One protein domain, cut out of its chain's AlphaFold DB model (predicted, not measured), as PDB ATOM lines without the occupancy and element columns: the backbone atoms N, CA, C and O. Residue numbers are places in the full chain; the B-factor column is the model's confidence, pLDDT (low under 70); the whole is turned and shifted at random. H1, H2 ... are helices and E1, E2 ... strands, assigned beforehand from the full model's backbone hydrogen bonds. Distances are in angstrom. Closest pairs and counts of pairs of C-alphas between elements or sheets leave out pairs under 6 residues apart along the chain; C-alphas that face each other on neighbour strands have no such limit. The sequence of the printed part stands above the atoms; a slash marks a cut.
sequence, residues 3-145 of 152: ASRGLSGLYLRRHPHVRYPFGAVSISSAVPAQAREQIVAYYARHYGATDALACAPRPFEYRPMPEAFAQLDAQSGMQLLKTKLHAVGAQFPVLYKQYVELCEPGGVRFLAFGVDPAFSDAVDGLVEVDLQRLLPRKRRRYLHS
ATOM      1  N   ALA A   3     133.511 158.146 230.741       52.94
ATOM      2  CA  ALA A   3     132.112 158.133 230.331       52.94
ATOM      3  C   ALA A   3     132.000 157.474 228.951       52.94
ATOM      4  O   ALA A   3     132.946 157.521 228.163       52.94
ATOM      5  N   SER A   4     130.816 156.972 228.600       47.59
ATOM      6  CA  SER A   4     130.492 156.447 227.259       47.59
ATOM      7  C   SER A   4     130.737 157.447 226.112       47.59
ATOM      8  O   SER A   4     130.727 157.077 224.943       47.59
ATOM      9  N   ARG A   5     130.998 158.723 226.438       55.28
ATOM     10  CA  ARG A   5     131.346 159.813 225.511       55.28
ATOM     11  C   ARG A   5     132.829 160.231 225.547       55.28
ATOM     12  O   ARG A   5     133.184 161.229 224.924       55.28
ATOM     13  N   GLY A   6     133.688 159.519 226.282       65.00
ATOM     14  CA  GLY A   6     135.113 159.833 226.435       65.00
ATOM     15  C   GLY A   6     135.542 160.212 227.862       65.00
ATOM     16  O   GLY A   6     134.758 160.221 228.814       65.00
ATOM     17  N   LEU A   7     136.822 160.566 228.013       71.06
ATOM     18  CA  LEU A   7     137.412 161.042 229.271       71.06
ATOM     19  C   LEU A   7     136.812 162.404 229.684       71.06
ATOM     20  O   LEU A   7     136.978 163.406 228.988       71.06
ATOM     21  N   SER A   8     136.131 162.475 230.835       80.81
ATOM     22  CA  SER A   8     135.523 163.725 231.325       80.81
ATOM     23  C   SER A   8     136.553 164.645 231.986       80.81
ATOM     24  O   SER A   8     136.955 164.440 233.131       80.81
ATOM     25  N   GLY A   9     136.941 165.721 231.295       78.94
ATOM     26  CA  GLY A   9     137.863 166.723 231.846       78.94
ATOM     27  C   GLY A   9     137.311 167.478 233.064       78.94
ATOM     28  O   GLY A   9     138.076 167.933 233.908       78.94
ATOM     29  N   LEU A  10     135.986 167.623 233.206       81.38
ATOM     30  CA  LEU A  10     135.393 168.227 234.409       81.38
ATOM     31  C   LEU A  10     135.597 167.341 235.642       81.38
ATOM     32  O   LEU A  10     135.985 167.845 236.692       81.38
ATOM     33  N   TYR A  11     135.377 166.032 235.498       84.56
ATOM     34  CA  TYR A  11     135.595 165.077 236.581       84.56
ATOM     35  C   TYR A  11     137.067 165.057 237.002       84.56
ATOM     36  O   TYR A  11     137.372 165.231 238.176       84.56
ATOM     37  N   LEU A  12     137.993 164.950 236.043       85.62
ATOM     38  CA  LEU A  12     139.426 164.919 236.353       85.62
ATOM     39  C   LEU A  12     139.921 166.177 237.075       85.62
ATOM     40  O   LEU A  12     140.733 166.078 237.987       85.62
ATOM     41  N   ARG A  13     139.405 167.355 236.710       83.94
ATOM     42  CA  ARG A  13     139.746 168.614 237.391       83.94
ATOM     43  C   ARG A  13     139.227 168.671 238.829       83.94
ATOM     44  O   ARG A  13     139.886 169.257 239.676       83.94
ATOM     45  N   ARG A  14     138.069 168.063 239.108       86.62
ATOM     46  CA  ARG A  14     137.513 167.960 240.471       86.62
ATOM     47  C   ARG A  14     138.205 166.891 241.321       86.62
ATOM     48  O   ARG A  14     138.147 166.971 242.541       86.62
ATOM     49  N   HIS A  15     138.878 165.928 240.693       86.88
ATOM     50  CA  HIS A  15     139.549 164.814 241.365       86.88
ATOM     51  C   HIS A  15     141.034 164.718 240.958       86.88
ATOM     52  O   HIS A  15     141.430 163.762 240.291       86.88
ATOM     53  N   PRO A  16     141.882 165.685 241.363       83.62
ATOM     54  CA  PRO A  16     143.277 165.774 240.913       83.62
ATOM     55  C   PRO A  16     144.179 164.631 241.410       83.62
ATOM     56  O   PRO A  16     145.257 164.421 240.865       83.62
ATOM     57  N   HIS A  17     143.746 163.889 242.433       87.31
ATOM     58  CA  HIS A  17     144.443 162.715 242.969       87.31
ATOM     59  C   HIS A  17     144.245 161.455 242.113       87.31
ATOM     60  O   HIS A  17     144.945 160.462 242.302       87.31
ATOM     61  N   VAL A  18     143.292 161.463 241.176       89.19
ATOM     62  CA  VAL A  18     143.056 160.321 240.290       89.19
ATOM     63  C   VAL A  18     144.221 160.206 239.313       89.19
ATOM     64  O   VAL A  18     144.500 161.140 238.566       89.19
ATOM     65  N   ARG A  19     144.871 159.038 239.292       91.12
ATOM     66  CA  ARG A  19     145.912 158.698 238.310       91.12
ATOM     67  C   ARG A  19     145.400 157.810 237.180       91.12
ATOM     68  O   ARG A  19     145.725 158.079 236.029       91.12
ATOM     69  N   TYR A  20     144.587 156.808 237.513       92.06
ATOM     70  CA  TYR A  20     144.145 155.759 236.590       92.06
ATOM     71  C   TYR A  20     142.620 155.758 236.410       92.06
ATOM     72  O   TYR A  20     141.911 154.981 237.049       92.06
ATOM     73  N   PRO A  21     142.045 156.656 235.593       91.75
ATOM     74  CA  PRO A  21     140.669 156.503 235.152       91.75
ATOM     75  C   PRO A  21     140.529 155.280 234.239       91.75
ATOM     76  O   PRO A  21     141.293 155.101 233.291       91.75
ATOM     77  N   PHE A  22     139.478 154.506 234.488       91.06
ATOM     78  CA  PHE A  22     139.073 153.379 233.659       91.06
ATOM     79  C   PHE A  22     137.585 153.444 233.292       91.06
ATOM     80  O   PHE A  22     136.816 154.235 233.865       91.06
ATOM     81  N   GLY A  23     137.189 152.629 232.316       89.19
ATOM     82  CA  GLY A  23     135.798 152.392 231.926       89.19
ATOM     83  C   GLY A  23     135.674 151.619 230.613       89.19
ATOM     84  O   GLY A  23     136.651 151.448 229.886       89.19
ATOM     85  N   ALA A  24     134.470 151.119 230.347       89.38
ATOM     86  CA  ALA A  24     134.184 150.329 229.157       89.38
ATOM     87  C   ALA A  24     134.046 151.217 227.913       89.38
ATOM     88  O   ALA A  24     133.492 152.322 227.964       89.38
ATOM     89  N   VAL A  25     134.555 150.716 226.793       89.56
ATOM     90  CA  VAL A  25     134.383 151.300 225.465       89.56
ATOM     91  C   VAL A  25     133.868 150.205 224.551       89.56
ATOM     92  O   VAL A  25     134.506 149.165 224.433       89.56
ATOM     93  N   SER A  26     132.743 150.452 223.894       89.44
ATOM     94  CA  SER A  26     132.030 149.424 223.138       89.44
ATOM     95  C   SER A  26     132.308 149.504 221.637       89.44
ATOM     96  O   SER A  26     132.411 150.589 221.054       89.44
ATOM     97  N   ILE A  27     132.362 148.345 220.991       89.56
ATOM     98  CA  ILE A  27     132.309 148.157 219.543       89.56
ATOM     99  C   ILE A  27     130.906 147.652 219.210       89.56
ATOM    100  O   ILE A  27     130.471 146.625 219.729       89.56
ATOM    101  N   SER A  28     130.205 148.369 218.330       87.12
ATOM    102  CA  SER A  28     128.844 148.015 217.916       87.12
ATOM    103  C   SER A  28     128.777 146.617 217.293       87.12
ATOM    104  O   SER A  28     129.642 146.235 216.496       87.12
ATOM    105  N   SER A  29     127.699 145.890 217.582       87.38
ATOM    106  CA  SER A  29     127.384 144.604 216.956       87.38
ATOM    107  C   SER A  29     127.040 144.708 215.463       87.38
ATOM    108  O   SER A  29     127.046 143.694 214.766       87.38
ATOM    109  N   ALA A  30     126.841 145.922 214.936       87.44
ATOM    110  CA  ALA A  30     126.721 146.174 213.500       87.44
ATOM    111  C   ALA A  30     128.047 145.979 212.738       87.44
ATOM    112  O   ALA A  30     128.042 145.785 211.524       87.44
ATOM    113  N   VAL A  31     129.196 146.028 213.426       88.19
ATOM    114  CA  VAL A  31     130.499 145.717 212.816       88.19
ATOM    115  C   VAL A  31     130.566 144.209 212.552       88.19
ATOM    116  O   VAL A  31     130.306 143.457 213.488       88.19
ATOM    117  N   PRO A  32     130.952 143.733 211.352       91.06
ATOM    118  CA  PRO A  32     131.049 142.302 211.060       91.06
ATOM    119  C   PRO A  32     131.865 141.531 212.105       91.06
ATOM    120  O   PRO A  32     132.893 142.020 212.574       91.06
ATOM    121  N   ALA A  33     131.449 140.307 212.448       89.75
ATOM    122  CA  ALA A  33     132.086 139.516 213.507       89.75
ATOM    123  C   ALA A  33     133.605 139.369 213.304       89.75
ATOM    124  O   ALA A  33     134.382 139.669 214.208       89.75
ATOM    125  N   GLN A  34     134.034 139.047 212.078       89.94
ATOM    126  CA  GLN A  34     135.452 138.940 211.723       89.94
ATOM    127  C   GLN A  34     136.223 140.255 211.940       89.94
ATOM    128  O   GLN A  34     137.381 140.237 212.352       89.94
ATOM    129  N   ALA A  35     135.591 141.404 211.686       91.50
ATOM    130  CA  ALA A  35     136.189 142.710 211.937       91.50
ATOM    131  C   ALA A  35     136.323 142.987 213.444       91.50
ATOM    132  O   ALA A  35     137.368 143.470 213.877       91.50
ATOM    133  N   ARG A  36     135.314 142.628 214.255       92.06
ATOM    134  CA  ARG A  36     135.388 142.741 215.725       92.06
ATOM    135  C   ARG A  36     136.517 141.885 216.297       92.06
ATOM    136  O   ARG A  36     137.301 142.395 217.092       92.06
ATOM    137  N   GLU A  37     136.656 140.640 215.833       92.75
ATOM    138  CA  GLU A  37     137.771 139.758 216.211       92.75
ATOM    139  C   GLU A  37     139.132 140.404 215.913       92.75
ATOM    140  O   GLU A  37     139.993 140.460 216.785       92.75
ATOM    141  N   GLN A  38     139.322 140.944 214.704       91.12
ATOM    142  CA  GLN A  38     140.586 141.575 214.305       91.12
ATOM    143  C   GLN A  38     140.907 142.836 215.114       91.12
ATOM    144  O   GLN A  38     142.067 143.061 215.467       91.12
ATOM    145  N   ILE A  39     139.893 143.649 215.422       92.38
ATOM    146  CA  ILE A  39     140.050 144.829 216.276       92.38
ATOM    147  C   ILE A  39     140.502 144.397 217.672       92.38
ATOM    148  O   ILE A  39     141.505 144.911 218.171       92.38
ATOM    149  N   VAL A  40     139.793 143.452 218.295       93.44
ATOM    150  CA  VAL A  40     140.127 142.989 219.647       93.44
ATOM    151  C   VAL A  40     141.509 142.343 219.678       93.44
ATOM    152  O   VAL A  40     142.310 142.699 220.538       93.44
ATOM    153  N   ALA A  41     141.843 141.494 218.703       92.38
ATOM    154  CA  ALA A  41     143.155 140.858 218.609       92.38
ATOM    155  C   ALA A  41     144.303 141.881 218.565       92.38
ATOM    156  O   ALA A  41     145.303 141.724 219.267       92.38
ATOM    157  N   TYR A  42     144.151 142.954 217.784       92.56
ATOM    158  CA  TYR A  42     145.133 144.036 217.716       92.56
ATOM    159  C   TYR A  42     145.280 144.764 219.062       92.56
ATOM    160  O   TYR A  42     146.399 144.962 219.545       92.56
ATOM    161  N   TYR A  43     144.169 145.148 219.699       92.44
ATOM    162  CA  TYR A  43     144.226 145.892 220.960       92.44
ATOM    163  C   TYR A  43     144.727 145.044 222.125       92.44
ATOM    164  O   TYR A  43     145.545 145.532 222.901       92.44
ATOM    165  N   ALA A  44     144.325 143.778 222.206       91.81
ATOM    166  CA  ALA A  44     144.860 142.832 223.178       91.81
ATOM    167  C   ALA A  44     146.375 142.641 223.008       91.81
ATOM    168  O   ALA A  44     147.109 142.574 223.988       91.81
ATOM    169  N   ARG A  45     146.876 142.611 221.768       90.25
ATOM    170  CA  ARG A  45     148.303 142.395 221.496       90.25
ATOM    171  C   ARG A  45     149.184 143.598 221.827       90.25
ATOM    172  O   ARG A  45     150.259 143.414 222.396       90.25
ATOM    173  N   HIS A  46     148.783 144.794 221.395       90.31
ATOM    174  CA  HIS A  46     149.625 145.996 221.482       90.31
ATOM    175  C   HIS A  46     149.356 146.845 222.725       90.31
ATOM    176  O   HIS A  46     150.211 147.635 223.117       90.31
ATOM    177  N   TYR A  47     148.174 146.700 223.323       92.12
ATOM    178  CA  TYR A  47     147.725 147.497 224.461       92.12
ATOM    179  C   TYR A  47     147.113 146.634 225.572       92.12
ATOM    180  O   TYR A  47     146.580 147.189 226.524       92.12
ATOM    181  N   GLY A  48     147.138 145.302 225.473       91.31
ATOM    182  CA  GLY A  48     146.614 144.430 226.522       91.31
ATOM    183  C   GLY A  48     147.447 144.519 227.796       91.31
ATOM    184  O   GLY A  48     148.676 144.606 227.747       91.31
ATOM    185  N   ALA A  49     146.770 144.507 228.938       89.81
ATOM    186  CA  ALA A  49     147.411 144.338 230.233       89.81
ATOM    187  C   ALA A  49     148.076 142.953 230.320       89.81
ATOM    188  O   ALA A  49     147.497 141.952 229.904       89.81
ATOM    189  N   THR A  50     149.298 142.895 230.850       82.44
ATOM    190  CA  THR A  50     149.994 141.626 231.133       82.44
ATOM    191  C   THR A  50     149.618 141.062 232.501       82.44
ATOM    192  O   THR A  50     149.862 139.892 232.787       82.44
ATOM    193  N   ASP A  51     149.025 141.899 233.346       84.19
ATOM    194  CA  ASP A  51     148.531 141.607 234.676       84.19
ATOM    195  C   ASP A  51     147.018 141.332 234.659       84.19
ATOM    196  O   ASP A  51     146.232 142.050 234.041       84.19
ATOM    197  N   ALA A  52     146.593 140.285 235.371       80.31
ATOM    198  CA  ALA A  52     145.195 139.858 235.455       80.31
ATOM    199  C   ALA A  52     144.378 140.739 236.421       80.31
ATOM    200  O   ALA A  52     143.866 140.269 237.437       80.31
ATOM    201  N   LEU A  53     144.279 142.038 236.129       84.31
ATOM    202  CA  LEU A  53     143.583 143.005 236.988       84.31
ATOM    203  C   LEU A  53     142.061 143.025 236.819       84.31
ATOM    204  O   LEU A  53     141.361 143.568 237.672       84.31
ATOM    205  N   ALA A  54     141.541 142.479 235.721       87.38
ATOM    206  CA  ALA A  54     140.111 142.401 235.470       87.38
ATOM    207  C   ALA A  54     139.763 141.143 234.672       87.38
ATOM    208  O   ALA A  54     140.550 140.665 233.860       87.38
ATOM    209  N   CYS A  55     138.547 140.641 234.875       87.06
ATOM    210  CA  CYS A  55     137.970 139.562 234.085       87.06
ATOM    211  C   CYS A  55     136.586 139.998 233.596       87.06
ATOM    212  O   CYS A  55     135.790 140.533 234.371       87.06
ATOM    213  N   ALA A  56     136.307 139.798 232.307       89.12
ATOM    214  CA  ALA A  56     134.981 140.041 231.761       89.12
ATOM    215  C   ALA A  56     134.039 138.891 232.166       89.12
ATOM    216  O   ALA A  56     134.409 137.734 231.974       89.12
ATOM    217  N   PRO A  57     132.811 139.165 232.649       88.31
ATOM    218  CA  PRO A  57     131.845 138.113 232.988       88.31
ATOM    219  C   PRO A  57     131.494 137.201 231.805       88.31
ATOM    220  O   PRO A  57     131.182 136.029 231.986       88.31
ATOM    221  N   ARG A  58     131.539 137.757 230.590       92.19
ATOM    222  CA  ARG A  58     131.379 137.045 229.320       92.19
ATOM    223  C   ARG A  58     132.539 137.431 228.408       92.19
ATOM    224  O   ARG A  58     132.409 138.426 227.694       92.19
ATOM    225  N   PRO A  59     133.684 136.734 228.480       92.75
ATOM    226  CA  PRO A  59     134.838 137.045 227.650       92.75
ATOM    227  C   PRO A  59     134.474 136.996 226.168       92.75
ATOM    228  O   PRO A  59     133.775 136.086 225.724       92.75
ATOM    229  N   PHE A  60     134.932 137.982 225.401       93.75
ATOM    230  CA  PHE A  60     134.778 137.935 223.952       93.75
ATOM    231  C   PHE A  60     135.825 136.989 223.365       93.75
ATOM    232  O   PHE A  60     137.023 137.201 223.551       93.75
ATOM    233  N   GLU A  61     135.377 135.963 222.649       91.56
ATOM    234  CA  GLU A  61     136.265 135.041 221.948       91.56
ATOM    235  C   GLU A  61     136.715 135.645 220.615       91.56
ATOM    236  O   GLU A  61     135.906 136.100 219.806       91.56
ATOM    237  N   TYR A  62     138.025 135.652 220.377       90.88
ATOM    238  CA  TYR A  62     138.608 136.153 219.139       90.88
ATOM    239  C   TYR A  62     139.792 135.297 218.719       90.88
ATOM    240  O   TYR A  62     140.541 134.774 219.548       90.88
ATOM    241  N   ARG A  63     140.001 135.187 217.407       87.88
ATOM    242  CA  ARG A  63     141.197 134.531 216.884       87.88
ATOM    243  C   ARG A  63     142.428 135.415 217.091       87.88
ATOM    244  O   ARG A  63     142.386 136.600 216.746       87.88
ATOM    245  N   PRO A  64     143.538 134.863 217.612       78.69
ATOM    246  CA  PRO A  64     144.780 135.609 217.722       78.69
ATOM    247  C   PRO A  64     145.261 136.050 216.338       78.69
ATOM    248  O   PRO A  64     145.010 135.404 215.317       78.69
ATOM    249  N   MET A  65     145.949 137.189 216.303       76.75
ATOM    250  CA  MET A  65     146.485 137.722 215.057       76.75
ATOM    251  C   MET A  65     147.584 136.778 214.528       76.75
ATOM    252  O   MET A  65     148.376 136.293 215.337       76.75
ATOM    253  N   PRO A  66     147.666 136.508 213.209       77.69
ATOM    254  CA  PRO A  66     148.703 135.630 212.665       77.69
ATOM    255  C   PRO A  66     150.107 136.130 213.029       77.69
ATOM    256  O   PRO A  66     150.319 137.339 213.103       77.69
ATOM    257  N   GLU A  67     151.081 135.237 213.200       71.81
ATOM    258  CA  GLU A  67     152.428 135.590 213.693       71.81
ATOM    259  C   GLU A  67     153.133 136.679 212.873       71.81
ATOM    260  O   GLU A  67     153.783 137.556 213.439       71.81
ATOM    261  N   ALA A  68     152.925 136.703 211.554       70.69
ATOM    262  CA  ALA A  68     153.444 137.756 210.676       70.69
ATOM    263  C   ALA A  68     152.986 139.171 211.090       70.69
ATOM    264  O   ALA A  68     153.681 140.154 210.857       70.69
ATOM    265  N   PHE A  69     151.825 139.280 211.738       70.56
ATOM    266  CA  PHE A  69     151.283 140.523 212.283       70.56
ATOM    267  C   PHE A  69     151.776 140.775 213.709       70.56
ATOM    268  O   PHE A  69     151.848 141.923 214.137       70.56
ATOM    269  N   ALA A  70     152.110 139.716 214.449       67.06
ATOM    270  CA  ALA A  70     152.589 139.802 215.824       67.06
ATOM    271  C   ALA A  70     153.995 140.420 215.936       67.06
ATOM    272  O   ALA A  70     154.367 140.857 217.029       67.06
ATOM    273  N   GLN A  71     154.739 140.449 214.824       79.38
ATOM    274  CA  GLN A  71     156.065 141.064 214.681       79.38
ATOM    275  C   GLN A  71     156.006 142.559 214.326       79.38
ATOM    276  O   GLN A  71     157.023 143.245 214.396       79.38
ATOM    277  N   LEU A  72     154.837 143.077 213.934       86.69
ATOM    278  CA  LEU A  72     154.687 144.485 213.582       86.69
ATOM    279  C   LEU A  72     154.671 145.356 214.840       86.69
ATOM    280  O   LEU A  72     154.127 144.973 215.876       86.69
ATOM    281  N   ASP A  73     155.214 146.566 214.740       89.38
ATOM    282  CA  ASP A  73     154.964 147.599 215.739       89.38
ATOM    283  C   ASP A  73     153.485 148.050 215.700       89.38
ATOM    284  O   ASP A  73     152.744 147.771 214.751       89.38
ATOM    285  N   ALA A  74     153.030 148.771 216.730       87.38
ATOM    286  CA  ALA A  74     151.634 149.204 216.825       87.38
ATOM    287  C   ALA A  74     151.197 150.113 215.657       87.38
ATOM    288  O   ALA A  74     150.046 150.061 215.224       87.38
ATOM    289  N   GLN A  75     152.089 150.942 215.111       88.19
ATOM    290  CA  GLN A  75     151.765 151.834 213.999       88.19
ATOM    291  C   GLN A  75     151.576 151.043 212.699       88.19
ATOM    292  O   GLN A  75     150.570 151.223 212.008       88.19
ATOM    293  N   SER A  76     152.506 150.145 212.392       90.12
ATOM    294  CA  SER A  76     152.461 149.245 211.241       90.12
ATOM    295  C   SER A  76     151.255 148.301 211.330       90.12
ATOM    296  O   SER A  76     150.485 148.175 210.372       90.12
ATOM    297  N   GLY A  77     151.006 147.724 212.512       89.75
ATOM    298  CA  GLY A  77     149.831 146.897 212.791       89.75
ATOM    299  C   GLY A  77     148.510 147.652 212.606       89.75
ATOM    300  O   GLY A  77     147.571 147.117 212.015       89.75
ATOM    301  N   MET A  78     148.442 148.921 213.021       89.00
ATOM    302  CA  MET A  78     147.264 149.778 212.832       89.00
ATOM    303  C   MET A  78     146.963 150.039 211.352       89.00
ATOM    304  O   MET A  78     145.797 150.009 210.954       89.00
ATOM    305  N   GLN A  79     147.979 150.324 210.530       90.12
ATOM    306  CA  GLN A  79     147.771 150.549 209.092       90.12
ATOM    307  C   GLN A  79     147.200 149.301 208.427       90.12
ATOM    308  O   GLN A  79     146.209 149.369 207.702       90.12
ATOM    309  N   LEU A  80     147.771 148.149 208.752       89.00
ATOM    310  CA  LEU A  80     147.322 146.877 208.221       89.00
ATOM    311  C   LEU A  80     145.910 146.498 208.699       89.00
ATOM    312  O   LEU A  80     145.101 146.021 207.900       89.00
ATOM    313  N   LEU A  81     145.577 146.762 209.966       89.75
ATOM    314  CA  LEU A  81     144.221 146.575 210.485       89.75
ATOM    315  C   LEU A  81     143.217 147.448 209.725       89.75
ATOM    316  O   LEU A  81     142.179 146.946 209.304       89.75
ATOM    317  N   LYS A  82     143.526 148.727 209.472       89.75
ATOM    318  CA  LYS A  82     142.652 149.595 208.665       89.75
ATOM    319  C   LYS A  82     142.424 149.038 207.263       89.75
ATOM    320  O   LYS A  82     141.280 149.015 206.820       89.75
ATOM    321  N   THR A  83     143.475 148.564 206.593       89.81
ATOM    322  CA  THR A  83     143.360 147.946 205.264       89.81
ATOM    323  C   THR A  83     142.434 146.731 205.291       89.81
ATOM    324  O   THR A  83     141.553 146.610 204.441       89.81
ATOM    325  N   LYS A  84     142.573 145.854 206.294       88.31
ATOM    326  CA  LYS A  84     141.701 144.681 206.457       88.31
ATOM    327  C   LYS A  84     140.246 145.056 206.716       88.31
ATOM    328  O   LYS A  84     139.361 144.487 206.087       88.31
ATOM    329  N   LEU A  85     140.003 146.022 207.602       90.31
ATOM    330  CA  LEU A  85     138.650 146.501 207.888       90.31
ATOM    331  C   LEU A  85     138.004 147.112 206.643       90.31
ATOM    332  O   LEU A  85     136.859 146.795 206.333       90.31
ATOM    333  N   HIS A  86     138.760 147.906 205.881       90.12
ATOM    334  CA  HIS A  86     138.288 148.484 204.626       90.12
ATOM    335  C   HIS A  86     137.900 147.405 203.604       90.12
ATOM    336  O   HIS A  86     136.876 147.536 202.938       90.12
ATOM    337  N   ALA A  87     138.666 146.313 203.510       88.69
ATOM    338  CA  ALA A  87     138.374 145.206 202.596       88.69
ATOM    339  C   ALA A  87     137.044 144.489 202.899       88.69
ATOM    340  O   ALA A  87     136.448 143.909 201.996       88.69
ATOM    341  N   VAL A  88     136.561 144.550 204.145       87.75
ATOM    342  CA  VAL A  88     135.271 143.974 204.568       87.75
ATOM    343  C   VAL A  88     134.182 145.034 204.783       87.75
ATOM    344  O   VAL A  88     133.153 144.744 205.389       87.75
ATOM    345  N   GLY A  89     134.406 146.275 204.330       86.50
ATOM    346  CA  GLY A  89     133.455 147.383 204.486       86.50
ATOM    347  C   GLY A  89     133.239 147.840 205.935       86.50
ATOM    348  O   GLY A  89     132.275 148.547 206.222       86.50
ATOM    349  N   ALA A  90     134.114 147.446 206.861       88.44
ATOM    350  CA  ALA A  90     134.021 147.799 208.270       88.44
ATOM    351  C   ALA A  90     134.788 149.090 208.576       88.44
ATOM    352  O   ALA A  90     135.859 149.363 208.033       88.44
ATOM    353  N   GLN A  91     134.260 149.874 209.515       82.06
ATOM    354  CA  GLN A  91     134.932 151.067 210.014       82.06
ATOM    355  C   GLN A  91     135.715 150.776 211.291       82.06
ATOM    356  O   GLN A  91     135.317 149.976 212.137       82.06
ATOM    357  N   PHE A  92     136.834 151.478 211.443       81.12
ATOM    358  CA  PHE A  92     137.641 151.420 212.652       81.12
ATOM    359  C   PHE A  92     136.932 152.138 213.820       81.12
ATOM    360  O   PHE A  92     136.494 153.278 213.638       81.12
ATOM    361  N   PRO A  93     136.863 151.554 215.033       79.94
ATOM    362  CA  PRO A  93     136.214 152.193 216.173       79.94
ATOM    363  C   PRO A  93     137.016 153.407 216.648       79.94
ATOM    364  O   PRO A  93     138.070 153.305 217.282       79.94
ATOM    365  N   VAL A  94     136.489 154.592 216.343       82.31
ATOM    366  CA  VAL A  94     137.151 155.879 216.593       82.31
ATOM    367  C   VAL A  94     137.505 156.066 218.069       82.31
ATOM    368  O   VAL A  94     138.586 156.568 218.367       82.31
ATOM    369  N   LEU A  95     136.643 155.632 218.994       81.56
ATOM    370  CA  LEU A  95     136.874 155.797 220.432       81.56
ATOM    371  C   LEU A  95     138.136 155.068 220.902       81.56
ATOM    372  O   LEU A  95     138.946 155.658 221.610       81.56
ATOM    373  N   TYR A  96     138.363 153.832 220.456       86.31
ATOM    374  CA  TYR A  96     139.555 153.078 220.844       86.31
ATOM    375  C   TYR A  96     140.834 153.784 220.379       86.31
ATOM    376  O   TYR A  96     141.798 153.907 221.135       86.31
ATOM    377  N   LYS A  97     140.829 154.303 219.143       85.19
ATOM    378  CA  LYS A  97     141.930 155.112 218.608       85.19
ATOM    379  C   LYS A  97     142.141 156.375 219.443       85.19
ATOM    380  O   LYS A  97     143.269 156.695 219.805       85.19
ATOM    381  N   GLN A  98     141.060 157.081 219.766       85.88
ATOM    382  CA  GLN A  98     141.133 158.312 220.548       85.88
ATOM    383  C   GLN A  98     141.786 158.089 221.907       85.88
ATOM    384  O   GLN A  98     142.532 158.969 222.326       85.88
ATOM    385  N   TYR A  99     141.535 156.948 222.562       86.75
ATOM    386  CA  TYR A  99     142.160 156.609 223.838       86.75
ATOM    387  C   TYR A  99     143.662 156.404 223.706       86.75
ATOM    388  O   TYR A  99     144.409 157.093 224.394       86.75
ATOM    389  N   VAL A 100     144.120 155.539 222.797       88.25
ATOM    390  CA  VAL A 100     145.564 155.282 222.630       88.25
ATOM    391  C   VAL A 100     146.347 156.531 222.210       88.25
ATOM    392  O   VAL A 100     147.508 156.670 222.566       88.25
ATOM    393  N   GLU A 101     145.700 157.492 221.545       89.06
ATOM    394  CA  GLU A 101     146.286 158.792 221.182       89.06
ATOM    395  C   GLU A 101     146.268 159.841 222.317       89.06
ATOM    396  O   GLU A 101     146.654 161.000 222.107       89.06
ATOM    397  N   LEU A 102     145.777 159.506 223.517       88.56
ATOM    398  CA  LEU A 102     145.837 160.407 224.675       88.56
ATOM    399  C   LEU A 102     147.218 160.426 225.324       88.56
ATOM    400  O   LEU A 102     147.622 161.475 225.841       88.56
ATOM    401  N   CYS A 103     147.912 159.293 225.299       91.50
ATOM    402  CA  CYS A 103     149.118 159.063 226.077       91.50
ATOM    403  C   CYS A 103     150.308 158.665 225.208       91.50
ATOM    404  O   CYS A 103     150.170 158.246 224.061       91.50
ATOM    405  N   GLU A 104     151.491 158.779 225.792       91.19
ATOM    406  CA  GLU A 104     152.703 158.133 225.302       91.19
ATOM    407  C   GLU A 104     152.567 156.592 225.340       91.19
ATOM    408  O   GLU A 104     151.738 156.068 226.098       91.19
ATOM    409  N   PRO A 105     153.372 155.838 224.558       88.19
ATOM    410  CA  PRO A 105     153.287 154.377 224.480       88.19
ATOM    411  C   PRO A 105     153.296 153.682 225.848       88.19
ATOM    412  O   PRO A 105     154.234 153.838 226.623       88.19
ATOM    413  N   GLY A 106     152.256 152.894 226.138       88.12
ATOM    414  CA  GLY A 106     152.042 152.215 227.426       88.12
ATOM    415  C   GLY A 106     151.320 153.056 228.490       88.12
ATOM    416  O   GLY A 106     151.249 152.649 229.645       88.12
ATOM    417  N   GLY A 107     150.830 154.251 228.152       91.38
ATOM    418  CA  GLY A 107     149.944 155.040 229.017       91.38
ATOM    419  C   GLY A 107     148.461 154.709 228.864       91.38
ATOM    420  O   GLY A 107     147.626 155.377 229.465       91.38
ATOM    421  N   VAL A 108     148.134 153.709 228.046       93.56
ATOM    422  CA  VAL A 108     146.789 153.153 227.883       93.56
ATOM    423  C   VAL A 108     146.907 151.645 227.847       93.56
ATOM    424  O   VAL A 108     147.758 151.124 227.122       93.56
ATOM    425  N   ARG A 109     146.035 150.966 228.591       94.00
ATOM    426  CA  ARG A 109     145.926 149.511 228.566       94.00
ATOM    427  C   ARG A 109     144.480 149.044 228.509       94.00
ATOM    428  O   ARG A 109     143.594 149.674 229.081       94.00
ATOM    429  N   PHE A 110     144.255 147.935 227.824       93.81
ATOM    430  CA  PHE A 110     142.996 147.208 227.809       93.81
ATOM    431  C   PHE A 110     143.098 146.054 228.800       93.81
ATOM    432  O   PHE A 110     143.951 145.180 228.656       93.81
ATOM    433  N   LEU A 111     142.250 146.088 229.824       94.00
ATOM    434  CA  LEU A 111     142.266 145.145 230.939       94.00
ATOM    435  C   LEU A 111     141.486 143.866 230.622       94.00
ATOM    436  O   LEU A 111     141.875 142.786 231.044       94.00
ATOM    437  N   ALA A 112     140.373 143.990 229.899       93.62
ATOM    438  CA  ALA A 112     139.521 142.866 229.528       93.62
ATOM    439  C   ALA A 112     138.673 143.213 228.300       93.62
ATOM    440  O   ALA A 112     138.352 144.384 228.076       93.62
ATOM    441  N   PHE A 113     138.275 142.185 227.550       94.44
ATOM    442  CA  PHE A 113     137.296 142.287 226.472       94.44
ATOM    443  C   PHE A 113     136.124 141.351 226.752       94.44
ATOM    444  O   PHE A 113     136.335 140.178 227.066       94.44
ATOM    445  N   GLY A 114     134.901 141.855 226.639       93.62
ATOM    446  CA  GLY A 114     133.690 141.093 226.916       93.62
ATOM    447  C   GLY A 114     132.556 141.400 225.954       93.62
ATOM    448  O   GLY A 114     132.633 142.352 225.183       93.62
ATOM    449  N   VAL A 115     131.510 140.584 225.997       93.75
ATOM    450  CA  VAL A 115     130.254 140.826 225.278       93.75
ATOM    451  C   VAL A 115     129.202 141.312 226.261       93.75
ATOM    452  O   VAL A 115     129.016 140.689 227.311       93.75
ATOM    453  N   ASP A 116     128.497 142.382 225.900       90.31
ATOM    454  CA  ASP A 116     127.363 142.902 226.660       90.31
ATOM    455  C   ASP A 116     126.021 142.601 225.956       90.31
ATOM    456  O   ASP A 116     125.647 143.287 224.995       90.31
ATOM    457  N   PRO A 117     125.248 141.610 226.444       87.25
ATOM    458  CA  PRO A 117     123.918 141.298 225.919       87.25
ATOM    459  C   PRO A 117     122.897 142.410 226.167       87.25
ATOM    460  O   PRO A 117     121.938 142.545 225.408       87.25
ATOM    461  N   ALA A 118     123.082 143.222 227.216       87.00
ATOM    462  CA  ALA A 118     122.197 144.350 227.499       87.00
ATOM    463  C   ALA A 118     122.373 145.484 226.475       87.00
ATOM    464  O   ALA A 118     121.508 146.355 226.366       87.00
ATOM    465  N   PHE A 119     123.453 145.446 225.689       83.12
ATOM    466  CA  PHE A 119     123.762 146.416 224.647       83.12
ATOM    467  C   PHE A 119     123.894 145.760 223.262       83.12
ATOM    468  O   PHE A 119     124.823 146.030 222.504       83.12
ATOM    469  N   SER A 120     122.923 144.909 222.908       87.56
ATOM    470  CA  SER A 120     122.814 144.278 221.582       87.56
ATOM    471  C   SER A 120     124.037 143.432 221.198       87.56
ATOM    472  O   SER A 120     124.449 143.461 220.037       87.56
ATOM    473  N   ASP A 121     124.626 142.708 222.152       87.94
ATOM    474  CA  ASP A 121     125.849 141.908 221.971       87.94
ATOM    475  C   ASP A 121     127.039 142.733 221.452       87.94
ATOM    476  O   ASP A 121     127.855 142.277 220.640       87.94
ATOM    477  N   ALA A 122     127.137 143.986 221.899       90.19
ATOM    478  CA  ALA A 122     128.313 144.806 221.663       90.19
ATOM    479  C   ALA A 122     129.538 144.216 222.367       90.19
ATOM    480  O   ALA A 122     129.438 143.561 223.407       90.19
ATOM    481  N   VAL A 123     130.712 144.474 221.793       92.31
ATOM    482  CA  VAL A 123     131.984 144.038 222.373       92.31
ATOM    483  C   VAL A 123     132.587 145.186 223.165       92.31
ATOM    484  O   VAL A 123     132.980 146.194 222.581       92.31
ATOM    485  N   ASP A 124     132.700 145.022 224.473       92.12
ATOM    486  CA  ASP A 124     133.263 146.006 225.385       92.12
ATOM    487  C   ASP A 124     134.739 145.737 225.653       92.12
ATOM    488  O   ASP A 124     135.126 144.643 226.054       92.12
ATOM    489  N   GLY A 125     135.571 146.760 225.480       92.31
ATOM    490  CA  GLY A 125     136.938 146.802 225.982       92.31
ATOM    491  C   GLY A 125     137.014 147.666 227.235       92.31
ATOM    492  O   GLY A 125     136.763 148.872 227.175       92.31
ATOM    493  N   LEU A 126     137.394 147.076 228.368       93.19
ATOM    494  CA  LEU A 126     137.695 147.828 229.583       93.19
ATOM    495  C   LEU A 126     139.059 148.497 229.423       93.19
ATOM    496  O   LEU A 126     140.085 147.819 229.441       93.19
ATOM    497  N   VAL A 127     139.074 149.820 229.268       92.94
ATOM    498  CA  VAL A 127     140.306 150.589 229.082       92.94
ATOM    499  C   VAL A 127     140.682 151.323 230.364       92.94
ATOM    500  O   VAL A 127     139.822 151.870 231.053       92.94
ATOM    501  N   GLU A 128     141.973 151.365 230.661       93.19
ATOM    502  CA  GLU A 128     142.581 152.174 231.711       93.19
ATOM    503  C   GLU A 128     143.609 153.125 231.089       93.19
ATOM    504  O   GLU A 128     144.338 152.765 230.162       93.19
ATOM    505  N   VAL A 129     143.655 154.359 231.588       93.38
ATOM    506  CA  VAL A 129     144.536 155.421 231.090       93.38
ATOM    507  C   VAL A 129     145.407 155.934 232.237       93.38
ATOM    508  O   VAL A 129     144.870 156.322 233.266       93.38
ATOM    509  N   ASP A 130     146.728 156.010 232.065       93.31
ATOM    510  CA  ASP A 130     147.630 156.658 233.029       93.31
ATOM    511  C   ASP A 130     147.725 158.163 232.742       93.31
ATOM    512  O   ASP A 130     148.341 158.604 231.765       93.31
ATOM    513  N   LEU A 131     147.144 158.980 233.622       91.38
ATOM    514  CA  LEU A 131     147.119 160.437 233.464       91.38
ATOM    515  C   LEU A 131     148.500 161.099 233.573       91.38
ATOM    516  O   LEU A 131     148.667 162.246 233.135       91.38
ATOM    517  N   GLN A 132     149.495 160.409 234.131       92.12
ATOM    518  CA  GLN A 132     150.875 160.896 234.152       92.12
ATOM    519  C   GLN A 132     151.554 160.771 232.788       92.12
ATOM    520  O   GLN A 132     152.469 161.536 232.505       92.12
ATOM    521  N   ARG A 133     151.060 159.880 231.922       93.31
ATOM    522  CA  ARG A 133     151.610 159.628 230.584       93.31
ATOM    523  C   ARG A 133     150.843 160.346 229.477       93.31
ATOM    524  O   ARG A 133     151.076 160.092 228.299       93.31
ATOM    525  N   LEU A 134     149.919 161.243 229.836       92.38
ATOM    526  CA  LEU A 134     149.208 162.080 228.874       92.38
ATOM    527  C   LEU A 134     150.183 162.938 228.073       92.38
ATOM    528  O   LEU A 134     150.999 163.660 228.644       92.38
ATOM    529  N   LEU A 135     149.975 162.988 226.758       92.12
ATOM    530  CA  LEU A 135     150.708 163.907 225.895       92.12
ATOM    531  C   LEU A 135     150.526 165.357 226.386       92.12
ATOM    532  O   LEU A 135     149.400 165.739 226.731       92.12
ATOM    533  N   PRO A 136     151.556 166.225 226.336       90.06
ATOM    534  CA  PRO A 136     151.499 167.570 226.922       90.06
ATOM    535  C   PRO A 136     150.287 168.406 226.477       90.06
ATOM    536  O   PRO A 136     149.621 169.061 227.285       90.06
ATOM    537  N   ARG A 137     149.928 168.336 225.184       89.00
ATOM    538  CA  ARG A 137     148.746 169.029 224.632       89.00
ATOM    539  C   ARG A 137     147.436 168.495 225.228       89.00
ATOM    540  O   ARG A 137     146.538 169.283 225.526       89.00
ATOM    541  N   LYS A 138     147.324 167.175 225.416       88.44
ATOM    542  CA  LYS A 138     146.146 166.514 226.002       88.44
ATOM    543  C   LYS A 138     146.071 166.796 227.502       88.44
ATOM    544  O   LYS A 138     145.010 167.188 227.981       88.44
ATOM    545  N   ARG A 139     147.197 166.726 228.217       87.75
ATOM    546  CA  ARG A 139     147.307 167.076 229.640       87.75
ATOM    547  C   ARG A 139     146.820 168.497 229.918       87.75
ATOM    548  O   ARG A 139     146.040 168.712 230.846       87.75
ATOM    549  N   ARG A 140     147.207 169.470 229.087       86.94
ATOM    550  CA  ARG A 140     146.695 170.843 229.203       86.94
ATOM    551  C   ARG A 140     145.181 170.906 228.998       86.94
ATOM    552  O   ARG A 140     144.492 171.541 229.786       86.94
ATOM    553  N   ARG A 141     144.654 170.218 227.981       85.19
ATOM    554  CA  ARG A 141     143.214 170.192 227.677       85.19
ATOM    555  C   ARG A 141     142.376 169.571 228.799       85.19
ATOM    556  O   ARG A 141     141.358 170.145 229.166       85.19
ATOM    557  N   TYR A 142     142.785 168.415 229.319       82.81
ATOM    558  CA  TYR A 142     141.977 167.642 230.269       82.81
ATOM    559  C   TYR A 142     142.181 168.049 231.728       82.81
ATOM    560  O   TYR A 142     141.222 167.986 232.491       82.81
ATOM    561  N   LEU A 143     143.391 168.480 232.111       83.88
ATOM    562  CA  LEU A 143     143.720 168.795 233.508       83.88
ATOM    563  C   LEU A 143     143.862 170.300 233.786       83.88
ATOM    564  O   LEU A 143     143.635 170.719 234.912       83.88
ATOM    565  N   HIS A 144     144.203 171.123 232.784       76.38
ATOM    566  CA  HIS A 144     144.590 172.531 233.002       76.38
ATOM    567  C   HIS A 144     143.757 173.553 232.215       76.38
ATOM    568  O   HIS A 144     144.067 174.743 232.239       76.38
ATOM    569  N   SER A 145     142.712 173.137 231.492       60.81
ATOM    570  CA  SER A 145     141.820 174.094 230.834       60.81
ATOM    571  C   SER A 145     141.102 174.895 231.922       60.81
ATOM    572  O   SER A 145     140.244 174.361 232.628       60.81
TER     573      SER A 145
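This is residues 3 to 145 of the 152 residues of an uncharacterized protein of Pseudoxanthomonas suwonensis (UniProt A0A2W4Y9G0). A strongly twisted sheet of three strands is covered on one face by the helices H2 and H5, and H4 packs on H2, running back antiparallel to it. Beyond one end of the sheet, H1 and H6 form a separate pair near the two ends of the printed part; the short H3 lies far from them, near H2 and H4. The printed part has 143 residues with six named helices and three named strands, in the order H1 E1 H2 H3 H4 H5 E2 E3 H6; the sheet runs E1 E3 E2, antiparallel throughout. The class is mixed, helices and strands. The whole is compact, with a radius of gyration of the C-alphas of 15.3 A and spans of 42 by 35 by 29 A.

H1, residues 9 to 14, touches H6, residues 136 to 143, at a steep tilt of 61 degrees; the closest C-alphas, of Gly 9 and Tyr 142, are 4.5 A apart. E1, residues 22 to 27, is an edge strand and the antiparallel neighbour of E3, residues 122 to 129, with N 25 and O 125 at 2.9 A. E3 forms a hairpin with the other edge strand, E2, residues 108 to 116, with N 111 and O 126 at 2.8 A; E2 bends by 57 degrees at residue 111. H2, residues 33 to 47, and H5, residues 94 to 100, are on the same face of the sheet, giving two layers, one of strands and one of helices. H2 lies over E3 and E2 at a height over the sheet of 9.6 A; its closest C-alphas to E2, of Tyr 47 and Arg 109, are 4.9 A apart. H5 lies over E3 at a height of 8.0 A, along the strands. H4, residues 74 to 87, touches H2 at a shallow tilt of 4 degrees, opposite ways, with the C-alphas of His 46 and Ala 74 closest at 6.0 A. H3, residues 67 to 70, is close to H4 but not clearly touching, with the C-alphas of Phe 69 and Gly 77 closest at 6.6 A. Every O i to N i+4 pair is within hydrogen-bond range in H1, H2, H4, H5 and H6; H3 is too short for such a pair.

H1 begins at C-alpha 9, (137.863, 166.723, 231.846). E1 measures 16.5 A, H2 20.7 A, H4 19.9 A, E2 22.0 A and E3 21.6 A from first to last C-alpha. H2 begins at C-alpha 33, (132.086, 139.516, 213.507), and H6 ends at C-alpha 143, (143.720, 168.795, 233.508).

The two C-alphas farthest apart, of Arg 14 and Ala 68, are 45.3 A apart. The printed part has no cut. The link from H2 to H3, residues 48 to 66, is long. The mean pLDDT of the printed part is 86.8, and residues 3 to 6, 70 and 145 are under 70.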